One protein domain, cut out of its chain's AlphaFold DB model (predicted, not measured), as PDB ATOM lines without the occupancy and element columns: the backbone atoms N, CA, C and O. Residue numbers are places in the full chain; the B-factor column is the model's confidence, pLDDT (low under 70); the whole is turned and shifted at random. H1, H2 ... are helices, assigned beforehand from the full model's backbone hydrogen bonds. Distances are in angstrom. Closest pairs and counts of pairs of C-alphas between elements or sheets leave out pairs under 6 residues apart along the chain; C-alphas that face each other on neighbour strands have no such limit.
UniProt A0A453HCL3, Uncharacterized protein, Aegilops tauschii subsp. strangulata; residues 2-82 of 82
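AT A GLANCE: This is residues 2 to 82 of the 82 residues of an uncharacterized protein of Aegilops tauschii subsp. strangulata (UniProt A0A453HCL3). Two helices, H1 and H2, cross as an X; the short helix H3 sits off to one side near H1, and a long tail without a named element, residues 53 to 82, runs back past H2 toward its first residues. The 81 printed residues hold three named helices, in the order H1, H2, H3, and no named strand: all helix, with 33 residues in named elements, under half. The whole is compact, with a radius of gyration of the C-alphas of 12.9 A and spans of 38 by 26 by 19 A.

IN THESE COORDINATES: H1, residues 3 to 13, begins at C-alpha 3 (180.514, 213.167, 130.443) and is 15.4 A long. H2, residues 21 to 36, measures 22.6 A. H3, residues 47 to 52, ends at C-alpha 52 (179.399, 212.291, 143.999).

HOW THE PARTS SIT: H1 and H2 touch at a steep tilt of 51 degrees, opposite ways; their closest C-alphas, of Ser 7 and Ile 28, are 5.2 A apart. H3 is close to H1 but not clearly touching: the closest C-alphas, of Thr 10 and Val 49, are 7.4 A apart. H2 and H3 are only just apart, closest 8.4 A. Every O i to N i+4 pair is within hydrogen-bond range in H1 and H2, and 1 of 2 in H3.

THE WHOLE: The C-alphas farthest apart, of Gly 39 and Asp 71, are 38.8 A apart. The printed part has no cut, and both links between helices are short. Mean pLDDT of the printed part is 73.8; residue 16, residues 35 to 62 and residue 82 are under 70.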
ATOM      1  N   GLY A   2     178.244 208.989 129.015       73.88
ATOM      2  CA  GLY A   2     179.122 210.087 128.577       73.88
ATOM      3  C   GLY A   2     179.227 211.222 129.607       73.88
ATOM      4  O   GLY A   2     178.376 211.321 130.496       73.88
ATOM      5  N   ALA A   3     180.249 212.083 129.484       77.88
ATOM      6  CA  ALA A   3     180.514 213.167 130.443       77.88
ATOM      7  C   ALA A   3     179.356 214.152 130.530       77.88
ATOM      8  O   ALA A   3     178.935 214.516 131.627       77.88
ATOM      9  N   LEU A   4     178.790 214.506 129.377       82.06
ATOM     10  CA  LEU A   4     177.622 215.376 129.270       82.06
ATOM     11  C   LEU A   4     176.383 214.777 129.933       82.06
ATOM     12  O   LEU A   4     175.748 215.441 130.739       82.06
ATOM     13  N   THR A   5     176.064 213.511 129.663       83.88
ATOM     14  CA  THR A   5     174.879 212.862 130.245       83.88
ATOM     15  C   THR A   5     174.987 212.779 131.766       83.88
ATOM     16  O   THR A   5     174.050 213.130 132.477       83.88
ATOM     17  N   TYR A   6     176.148 212.366 132.282       82.06
ATOM     18  CA  TYR A   6     176.382 212.270 133.723       82.06
ATOM     19  C   TYR A   6     176.314 213.638 134.416       82.06
ATOM     20  O   TYR A   6     175.644 213.791 135.441       82.06
ATOM     21  N   SER A   7     177.004 214.637 133.859       79.75
ATOM     22  CA  SER A   7     177.028 215.990 134.419       79.75
ATOM     23  C   SER A   7     175.662 216.664 134.341       79.75
ATOM     24  O   SER A   7     175.286 217.329 135.298       79.75
ATOM     25  N   PHE A   8     174.889 216.429 133.278       85.88
ATOM     26  CA  PHE A   8     173.516 216.908 133.151       85.88
ATOM     27  C   PHE A   8     172.608 216.334 134.239       85.88
ATOM     28  O   PHE A   8     171.992 217.106 134.967       85.88
ATOM     29  N   PHE A   9     172.571 215.007 134.417       84.75
ATOM     30  CA  PHE A   9     171.765 214.401 135.483       84.75
ATOM     31  C   PHE A   9     172.195 214.894 136.858       84.75
ATOM     32  O   PHE A   9     171.350 215.220 137.682       84.75
ATOM     33  N   THR A  10     173.501 215.012 137.096       81.50
ATOM     34  CA  THR A  10     174.007 215.533 138.368       81.50
ATOM     35  C   THR A  10     173.583 216.993 138.578       81.50
ATOM     36  O   THR A  10     173.131 217.362 139.656       81.50
ATOM     37  N   ALA A  11     173.682 217.831 137.548       84.62
ATOM     38  CA  ALA A  11     173.306 219.237 137.627       84.62
ATOM     39  C   ALA A  11     171.792 219.437 137.801       84.62
ATOM     40  O   ALA A  11     171.386 220.306 138.566       84.62
ATOM     41  N   ALA A  12     170.969 218.640 137.118       83.00
ATOM     42  CA  ALA A  12     169.514 218.748 137.155       83.00
ATOM     43  C   ALA A  12     168.906 218.118 138.420       83.00
ATOM     44  O   ALA A  12     168.033 218.720 139.034       83.00
ATOM     45  N   LEU A  13     169.381 216.937 138.839       79.19
ATOM     46  CA  LEU A  13     168.819 216.198 139.980       79.19
ATOM     47  C   LEU A  13     169.256 216.751 141.339       79.19
ATOM     48  O   LEU A  13     168.496 216.661 142.298       79.19
ATOM     49  N   PHE A  14     170.469 217.304 141.447       70.56
ATOM     50  CA  PHE A  14     170.970 217.851 142.715       70.56
ATOM     51  C   PHE A  14     170.746 219.358 142.870       70.56
ATOM     52  O   PHE A  14     171.144 219.943 143.883       70.56
ATOM     53  N   ALA A  15     170.104 220.008 141.898       72.25
ATOM     54  CA  ALA A  15     169.670 221.381 142.071       72.25
ATOM     55  C   ALA A  15     168.534 221.427 143.109       72.25
ATOM     56  O   ALA A  15     167.462 220.869 142.907       72.25
ATOM     57  N   GLN A  16     168.758 222.113 144.235       68.69
ATOM     58  CA  GLN A  16     167.743 222.282 145.291       68.69
ATOM     59  C   GLN A  16     166.496 223.057 144.824       68.69
ATOM     60  O   GLN A  16     165.455 223.014 145.474       68.69
ATOM     61  N   ARG A  17     166.612 223.810 143.726       76.38
ATOM     62  CA  ARG A  17     165.550 224.581 143.066       76.38
ATOM     63  C   ARG A  17     165.686 224.405 141.561       76.38
ATOM     64  O   ARG A  17     166.795 224.145 141.103       76.38
ATOM     65  N   THR A  18     164.605 224.613 140.811       84.31
ATOM     66  CA  THR A  18     164.617 224.604 139.341       84.31
ATOM     67  C   THR A  18     165.674 225.586 138.821       84.31
ATOM     68  O   THR A  18     165.505 226.801 138.979       84.31
ATOM     69  N   PRO A  19     166.799 225.096 138.262       86.56
ATOM     70  CA  PRO A  19     167.883 225.964 137.828       86.56
ATOM     71  C   PRO A  19     167.487 226.672 136.534       86.56
ATOM     72  O   PRO A  19     166.711 226.150 135.739       86.56
ATOM     73  N   THR A  20     168.043 227.849 136.272       92.06
ATOM     74  CA  THR A  20     167.931 228.464 134.939       92.06
ATOM     75  C   THR A  20     168.854 227.770 133.944       92.06
ATOM     76  O   THR A  20     169.818 227.110 134.339       92.06
ATOM     77  N   TYR A  21     168.603 227.921 132.641       91.06
ATOM     78  CA  TYR A  21     169.473 227.333 131.611       91.06
ATOM     79  C   TYR A  21     170.939 227.774 131.759       91.06
ATOM     80  O   TYR A  21     171.851 226.965 131.581       91.06
ATOM     81  N   ALA A  22     171.176 229.028 132.155       89.44
ATOM     82  CA  ALA A  22     172.508 229.543 132.452       89.44
ATOM     83  C   ALA A  22     173.149 228.842 133.662       89.44
ATOM     84  O   ALA A  22     174.310 228.435 133.594       89.44
ATOM     85  N   GLN A  23     172.397 228.674 134.757       88.44
ATOM     86  CA  GLN A  23     172.875 227.985 135.961       88.44
ATOM     87  C   GLN A  23     173.162 226.509 135.687       88.44
ATOM     88  O   GLN A  23     174.194 225.993 136.113       88.44
ATOM     89  N   LEU A  24     172.284 225.844 134.935       89.44
ATOM     90  CA  LEU A  24     172.451 224.452 134.540       89.44
ATOM     91  C   LEU A  24     173.725 224.272 133.706       89.44
ATOM     92  O   LEU A  24     174.570 223.443 134.041       89.44
ATOM     93  N   LEU A  25     173.908 225.095 132.668       89.75
ATOM     94  CA  LEU A  25     175.093 225.043 131.813       89.75
ATOM     95  C   LEU A  25     176.379 225.339 132.597       89.75
ATOM     96  O   LEU A  25     177.380 224.645 132.416       89.75
ATOM     97  N   ALA A  26     176.358 226.329 133.494       87.50
ATOM     98  CA  ALA A  26     177.500 226.666 134.343       87.50
ATOM     99  C   ALA A  26     177.885 225.511 135.282       87.50
ATOM    100  O   ALA A  26     179.069 225.190 135.406       87.50
ATOM    101  N   THR A  27     176.900 224.845 135.889       86.50
ATOM    102  CA  THR A  27     177.119 223.671 136.741       86.50
ATOM    103  C   THR A  27     177.686 222.498 135.946       86.50
ATOM    104  O   THR A  27     178.658 221.884 136.380       86.50
ATOM    105  N   ILE A  28     177.157 222.220 134.752       86.94
ATOM    106  CA  ILE A  28     177.675 221.154 133.882       86.94
ATOM    107  C   ILE A  28     179.128 221.446 133.469       86.94
ATOM    108  O   ILE A  28     179.985 220.564 133.578       86.94
ATOM    109  N   LYS A  29     179.448 222.696 133.094       85.25
ATOM    110  CA  LYS A  29     180.834 223.131 132.822       85.25
ATOM    111  C   LYS A  29     181.740 222.931 134.033       85.25
ATOM    112  O   LYS A  29     182.862 222.452 133.878       85.25
ATOM    113  N   ALA A  30     181.270 223.286 135.228       81.75
ATOM    114  CA  ALA A  30     182.038 223.130 136.457       81.75
ATOM    115  C   ALA A  30     182.334 221.654 136.761       81.75
ATOM    116  O   ALA A  30     183.490 221.325 137.007       81.75
ATOM    117  N   ILE A  31     181.334 220.773 136.641       79.38
ATOM    118  CA  ILE A  31     181.476 219.322 136.845       79.38
ATOM    119  C   ILE A  31     182.512 218.732 135.882       79.38
ATOM    120  O   ILE A  31     183.394 217.986 136.301       79.38
ATOM    121  N   ILE A  32     182.431 219.066 134.590       77.75
ATOM    122  CA  ILE A  32     183.361 218.533 133.586       77.75
ATOM    123  C   ILE A  32     184.777 219.086 133.803       77.75
ATOM    124  O   ILE A  32     185.752 218.340 133.724       77.75
ATOM    125  N   ARG A  33     184.913 220.377 134.134       76.00
ATOM    126  CA  ARG A  33     186.220 220.994 134.403       76.00
ATOM    127  C   ARG A  33     186.882 220.434 135.659       76.00
ATOM    128  O   ARG A  33     188.081 220.197 135.637       76.00
ATOM    129  N   GLU A  34     186.127 220.224 136.732       71.69
ATOM    130  CA  GLU A  34     186.644 219.634 137.971       71.69
ATOM    131  C   GLU A  34     187.124 218.197 137.749       71.69
ATOM    132  O   GLU A  34     188.159 217.803 138.269       71.69
ATOM    133  N   ARG A  35     186.413 217.432 136.916       66.50
ATOM    134  CA  ARG A  35     186.821 216.078 136.531       66.50
ATOM    135  C   ARG A  35     188.109 216.042 135.712       66.50
ATOM    136  O   ARG A  35     188.893 215.119 135.891       66.50
ATOM    137  N   ASN A  36     188.308 217.022 134.832       64.69
ATOM    138  CA  ASN A  36     189.510 217.135 134.001       64.69
ATOM    139  C   ASN A  36     190.715 217.718 134.761       64.69
ATOM    140  O   ASN A  36     191.854 217.509 134.355       64.69
ATOM    141  N   ALA A  37     190.480 218.474 135.837       62.25
ATOM    142  CA  ALA A  37     191.528 219.055 136.664       62.25
ATOM    143  C   ALA A  37     191.882 218.095 137.807       62.25
ATOM    144  O   ALA A  37     191.182 218.050 138.814       62.25
ATOM    145  N   ASP A  38     192.978 217.351 137.650       52.88
ATOM    146  CA  ASP A  38     193.548 216.432 138.643       52.88
ATOM    147  C   ASP A  38     193.451 216.962 140.096       52.88
ATOM    148  O   ASP A  38     194.241 217.782 140.568       52.88
ATOM    149  N   GLY A  39     192.433 216.491 140.823       49.75
ATOM    150  CA  GLY A  39     192.385 216.374 142.282       49.75
ATOM    151  C   GLY A  39     192.427 217.628 143.172       49.75
ATOM    152  O   GLY A  39     192.387 217.450 144.390       49.75
ATOM    153  N   ARG A  40     192.510 218.869 142.660       45.84
ATOM    154  CA  ARG A  40     192.805 220.051 143.518       45.84
ATOM    155  C   ARG A  40     191.891 221.275 143.414       45.84
ATOM    156  O   ARG A  40     192.122 222.242 144.142       45.84
ATOM    157  N   VAL A  41     190.858 221.284 142.574       45.56
ATOM    158  CA  VAL A  41     189.987 222.470 142.479       45.56
ATOM    159  C   VAL A  41     188.925 222.437 143.576       45.56
ATOM    160  O   VAL A  41     188.057 221.572 143.593       45.56
ATOM    161  N   SER A  42     189.016 223.400 144.497       45.97
ATOM    162  CA  SER A  42     188.021 223.657 145.538       45.97
ATOM    163  C   SER A  42     186.650 223.896 144.907       45.97
ATOM    164  O   SER A  42     186.411 224.886 144.208       45.97
ATOM    165  N   CYS A  43     185.766 222.937 145.135       49.53
ATOM    166  CA  CYS A  43     184.364 222.992 144.802       49.53
ATOM    167  C   CYS A  43     183.691 224.253 145.338       49.53
ATOM    168  O   CYS A  43     183.504 224.404 146.540       49.53
ATOM    169  N   LYS A  44     183.226 225.123 144.438       52.38
ATOM    170  CA  LYS A  44     182.208 226.131 144.782       52.38
ATOM    171  C   LYS A  44     180.778 225.577 144.697       52.38
ATOM    172  O   LYS A  44     179.823 226.341 144.806       52.38
ATOM    173  N   LEU A  45     180.630 224.275 144.452       54.78
ATOM    174  CA  LEU A  45     179.350 223.576 144.447       54.78
ATOM    175  C   LEU A  45     179.004 223.076 145.857       54.78
ATOM    176  O   LEU A  45     179.917 222.774 146.624       54.78
ATOM    177  N   PRO A  46     177.708 222.971 146.206       54.34
ATOM    178  CA  PRO A  46     177.275 222.434 147.494       54.34
ATOM    179  C   PRO A  46     177.922 221.068 147.776       54.34
ATOM    180  O   PRO A  46     177.954 220.211 146.889       54.34
ATOM    181  N   GLU A  47     178.400 220.851 149.006       50.25
ATOM    182  CA  GLU A  47     179.150 219.648 149.417       50.25
ATOM    183  C   GLU A  47     178.583 218.291 148.940       50.25
ATOM    184  O   GLU A  47     179.380 217.443 148.520       50.25
ATOM    185  N   PRO A  48     177.251 218.046 148.917       53.88
ATOM    186  CA  PRO A  48     176.713 216.759 148.469       53.88
ATOM    187  C   PRO A  48     177.045 216.455 147.004       53.88
ATOM    188  O   PRO A  48     177.335 215.312 146.649       53.88
ATOM    189  N   VAL A  49     177.054 217.491 146.159       54.38
ATOM    190  CA  VAL A  49     177.283 217.376 144.714       54.38
ATOM    191  C   VAL A  49     178.746 217.048 144.437       54.38
ATOM    192  O   VAL A  49     179.050 216.202 143.598       54.38
ATOM    193  N   CYS A  50     179.660 217.639 145.204       53.69
ATOM    194  CA  CYS A  50     181.091 217.452 145.000       53.69
ATOM    195  C   CYS A  50     181.613 216.062 145.351       53.69
ATOM    196  O   CYS A  50     182.482 215.538 144.652       53.69
ATOM    197  N   SER A  51     181.065 215.412 146.381       53.88
ATOM    198  CA  SER A  51     181.492 214.047 146.725       53.88
ATOM    199  C   SER A  51     181.106 213.024 145.642       53.88
ATOM    200  O   SER A  51     181.896 212.141 145.293       53.88
ATOM    201  N   LEU A  52     179.921 213.179 145.042       55.34
ATOM    202  CA  LEU A  52     179.399 212.291 143.999       55.34
ATOM    203  C   LEU A  52     180.129 212.498 142.669       55.34
ATOM    204  O   LEU A  52     180.515 211.538 141.994       55.34
ATOM    205  N   VAL A  53     180.440 213.753 142.344       55.91
ATOM    206  CA  VAL A  53     181.266 214.144 141.195       55.91
ATOM    207  C   VAL A  53     182.714 213.673 141.330       55.91
ATOM    208  O   VAL A  53     183.467 213.864 140.398       55.91
ATOM    209  N   ARG A  54     183.140 212.958 142.379       55.25
ATOM    210  CA  ARG A  54     184.479 212.337 142.420       55.25
ATOM    211  C   ARG A  54     184.494 210.850 142.049       55.25
ATOM    212  O   ARG A  54     185.532 210.342 141.636       55.25
ATOM    213  N   LYS A  55     183.352 210.147 142.038       51.00
ATOM    214  CA  LYS A  55     183.390 208.678 142.178       51.00
ATOM    215  C   LYS A  55     183.323 207.779 140.923       51.00
ATOM    216  O   LYS A  55     183.638 206.611 141.085       51.00
ATOM    217  N   VAL A  56     182.937 208.214 139.709       49.16
ATOM    218  CA  VAL A  56     182.419 207.206 138.739       49.16
ATOM    219  C   VAL A  56     182.982 207.193 137.308       49.16
ATOM    220  O   VAL A  56     182.776 206.190 136.635       49.16
ATOM    221  N   VAL A  57     183.697 208.190 136.772       48.03
ATOM    222  CA  VAL A  57     184.092 208.103 135.341       48.03
ATOM    223  C   VAL A  57     185.283 208.994 134.981       48.03
ATOM    224  O   VAL A  57     185.268 210.187 135.278       48.03
ATOM    225  N   ASN A  58     186.300 208.407 134.339       53.31
ATOM    226  CA  ASN A  58     187.459 209.107 133.782       53.31
ATOM    227  C   ASN A  58     187.143 209.492 132.330       53.31
ATOM    228  O   ASN A  58     187.203 208.655 131.428       53.31
ATOM    229  N   PHE A  59     186.700 210.728 132.110       60.12
ATOM    230  CA  PHE A  59     186.359 211.210 130.776       60.12
ATOM    231  C   PHE A  59     187.628 211.710 130.090       60.12
ATOM    232  O   PHE A  59     188.064 212.831 130.321       60.12
ATOM    233  N   SER A  60     188.236 210.876 129.247       52.31
ATOM    234  CA  SER A  60     189.401 211.255 128.446       52.31
ATOM    235  C   SER A  60     188.990 212.252 127.350       52.31
ATOM    236  O   SER A  60     188.651 211.853 126.236       52.31
ATOM    237  N   GLY A  61     188.955 213.548 127.668       59.62
ATOM    238  CA  GLY A  61     188.741 214.607 126.679       59.62
ATOM    239  C   GLY A  61     188.250 215.931 127.266       59.62
ATOM    240  O   GLY A  61     187.462 215.969 128.211       59.62
ATOM    241  N   VAL A  62     188.672 217.036 126.648       63.44
ATOM    242  CA  VAL A  62     188.176 218.388 126.948       63.44
ATOM    243  C   VAL A  62     186.774 218.535 126.347       63.44
ATOM    244  O   VAL A  62     186.601 219.086 125.265       63.44
ATOM    245  N   GLN A  63     185.757 217.964 126.998       74.56
ATOM    246  CA  GLN A  63     184.366 218.179 126.595       74.56
ATOM    247  C   GLN A  63     183.907 219.558 127.064       74.56
ATOM    248  O   GLN A  63     183.924 219.852 128.259       74.56
ATOM    249  N   GLU A  64     183.461 220.391 126.127       82.38
ATOM    250  CA  GLU A  64     182.806 221.652 126.447       82.38
ATOM    251  C   GLU A  64     181.302 221.552 126.150       82.38
ATOM    252  O   GLU A  64     180.912 221.399 124.992       82.38
ATOM    253  N   PRO A  65     180.431 221.630 127.172       84.88
ATOM    254  CA  PRO A  65     178.991 221.640 126.966       84.88
ATOM    255  C   PRO A  65     178.560 222.947 126.294       84.88
ATOM    256  O   PRO A  65     178.968 224.045 126.695       84.88
ATOM    257  N   GLN A  66     177.678 222.819 125.308       89.81
ATOM    258  CA  GLN A  66     177.046 223.932 124.609       89.81
ATOM    259  C   GLN A  66     175.526 223.810 124.706       89.81
ATOM    260  O   GLN A  66     174.984 222.707 124.774       89.81
ATOM    261  N   LEU A  67     174.850 224.956 124.714       88.50
ATOM    262  CA  LEU A  67     173.397 225.051 124.673       88.50
ATOM    263  C   LEU A  67     173.002 225.696 123.347       88.50
ATOM    264  O   LEU A  67     173.495 226.771 123.011       88.50
ATOM    265  N   THR A  68     172.112 225.041 122.611       90.06
ATOM    266  CA  THR A  68     171.527 225.558 121.372       90.06
ATOM    267  C   THR A  68     170.008 225.558 121.498       90.06
ATOM    268  O   THR A  68     169.439 224.787 122.271       90.06
ATOM    269  N   SER A  69     169.354 226.471 120.784       90.81
ATOM    270  CA  SER A  69     167.904 226.646 120.805       90.81
ATOM    271  C   SER A  69     167.417 227.094 119.437       90.81
ATOM    272  O   SER A  69     168.107 227.864 118.769       90.81
ATOM    273  N   SER A  70     166.227 226.638 119.047       92.81
ATOM    274  CA  SER A  70     165.541 227.136 117.851       92.81
ATOM    275  C   SER A  70     165.036 228.568 118.047       92.81
ATOM    276  O   SER A  70     165.063 229.369 117.118       92.81
ATOM    277  N   ASP A  71     164.630 228.905 119.274       91.69
ATOM    278  CA  ASP A  71     164.055 230.201 119.620       91.69
ATOM    279  C   ASP A  71     164.996 231.027 120.496       91.69
ATOM    280  O   ASP A  71     165.779 230.494 121.293       91.69
ATOM    281  N   LYS A  72     164.896 232.355 120.385       91.69
ATOM    282  CA  LYS A  72     165.610 233.273 121.277       91.69
ATOM    283  C   LYS A  72     164.895 233.338 122.621       91.69
ATOM    284  O   LYS A  72     163.725 233.701 122.687       91.69
ATOM    285  N   PHE A  73     165.628 233.071 123.694       92.50
ATOM    286  CA  PHE A  73     165.151 233.255 125.059       92.50
ATOM    287  C   PHE A  73     166.288 233.715 125.978       92.50
ATOM    288  O   PHE A  73     167.467 233.549 125.662       92.50
ATOM    289  N   ASP A  74     165.935 234.298 127.125       91.75
ATOM    290  CA  ASP A  74     166.914 234.703 128.134       91.75
ATOM    291  C   ASP A  74     167.281 233.509 129.022       91.75
ATOM    292  O   ASP A  74     166.543 233.136 129.935       91.75
ATOM    293  N   ILE A  75     168.457 232.926 128.778       92.31
ATOM    294  CA  ILE A  75     168.983 231.774 129.529       92.31
ATOM    295  C   ILE A  75     169.097 232.018 131.042       92.31
ATOM    296  O   ILE A  75     169.156 231.066 131.819       92.31
ATOM    297  N   SER A  76     169.148 233.281 131.461       90.50
ATOM    298  CA  SER A  76     169.324 233.703 132.852       90.50
ATOM    299  C   SER A  76     167.995 233.803 133.593       90.50
ATOM    300  O   SER A  76     167.988 233.757 134.821       90.50
ATOM    301  N   ARG A  77     166.885 233.959 132.859       89.69
ATOM    302  CA  ARG A  77     165.527 234.097 133.407       89.69
ATOM    303  C   ARG A  77     164.685 232.850 133.189       89.69
ATOM    304  O   ARG A  77     163.862 232.521 134.039       89.69
ATOM    305  N   THR A  78     164.887 232.156 132.074       91.69
ATOM    306  CA  THR A  78     164.134 230.948 131.756       91.69
ATOM    307  C   THR A  78     164.605 229.800 132.643       91.69
ATOM    308  O   THR A  78     165.786 229.435 132.649       91.69
ATOM    309  N   GLN A  79     163.667 229.239 133.404       91.50
ATOM    310  CA  GLN A  79     163.900 228.054 134.220       91.50
ATOM    311  C   GLN A  79     163.956 226.815 133.330       91.50
ATOM    312  O   GLN A  79     163.166 226.670 132.398       91.50
ATOM    313  N   PHE A  80     164.898 225.930 133.625       87.00
ATOM    314  CA  PHE A  80     164.923 224.598 133.058       87.00
ATOM    315  C   PHE A  80     163.804 223.778 133.704       87.00
ATOM    316  O   PHE A  80     163.731 223.682 134.930       87.00
ATOM    317  N   LEU A  81     162.935 223.209 132.875       83.25
ATOM    318  CA  LEU A  81     161.840 222.338 133.288       83.25
ATOM    319  C   LEU A  81     162.163 220.919 132.804       83.25
ATOM    320  O   LEU A  81     162.586 220.758 131.656       83.25
ATOM    321  N   LEU A  82     162.021 219.931 133.694       69.38
ATOM    322  CA  LEU A  82     162.283 218.512 133.429       69.38
ATOM    323  C   LEU A  82     160.979 217.775 133.104       69.38
ATOM    324  O   LEU A  82     159.975 218.062 133.796       69.38
TER     325      LEU A  82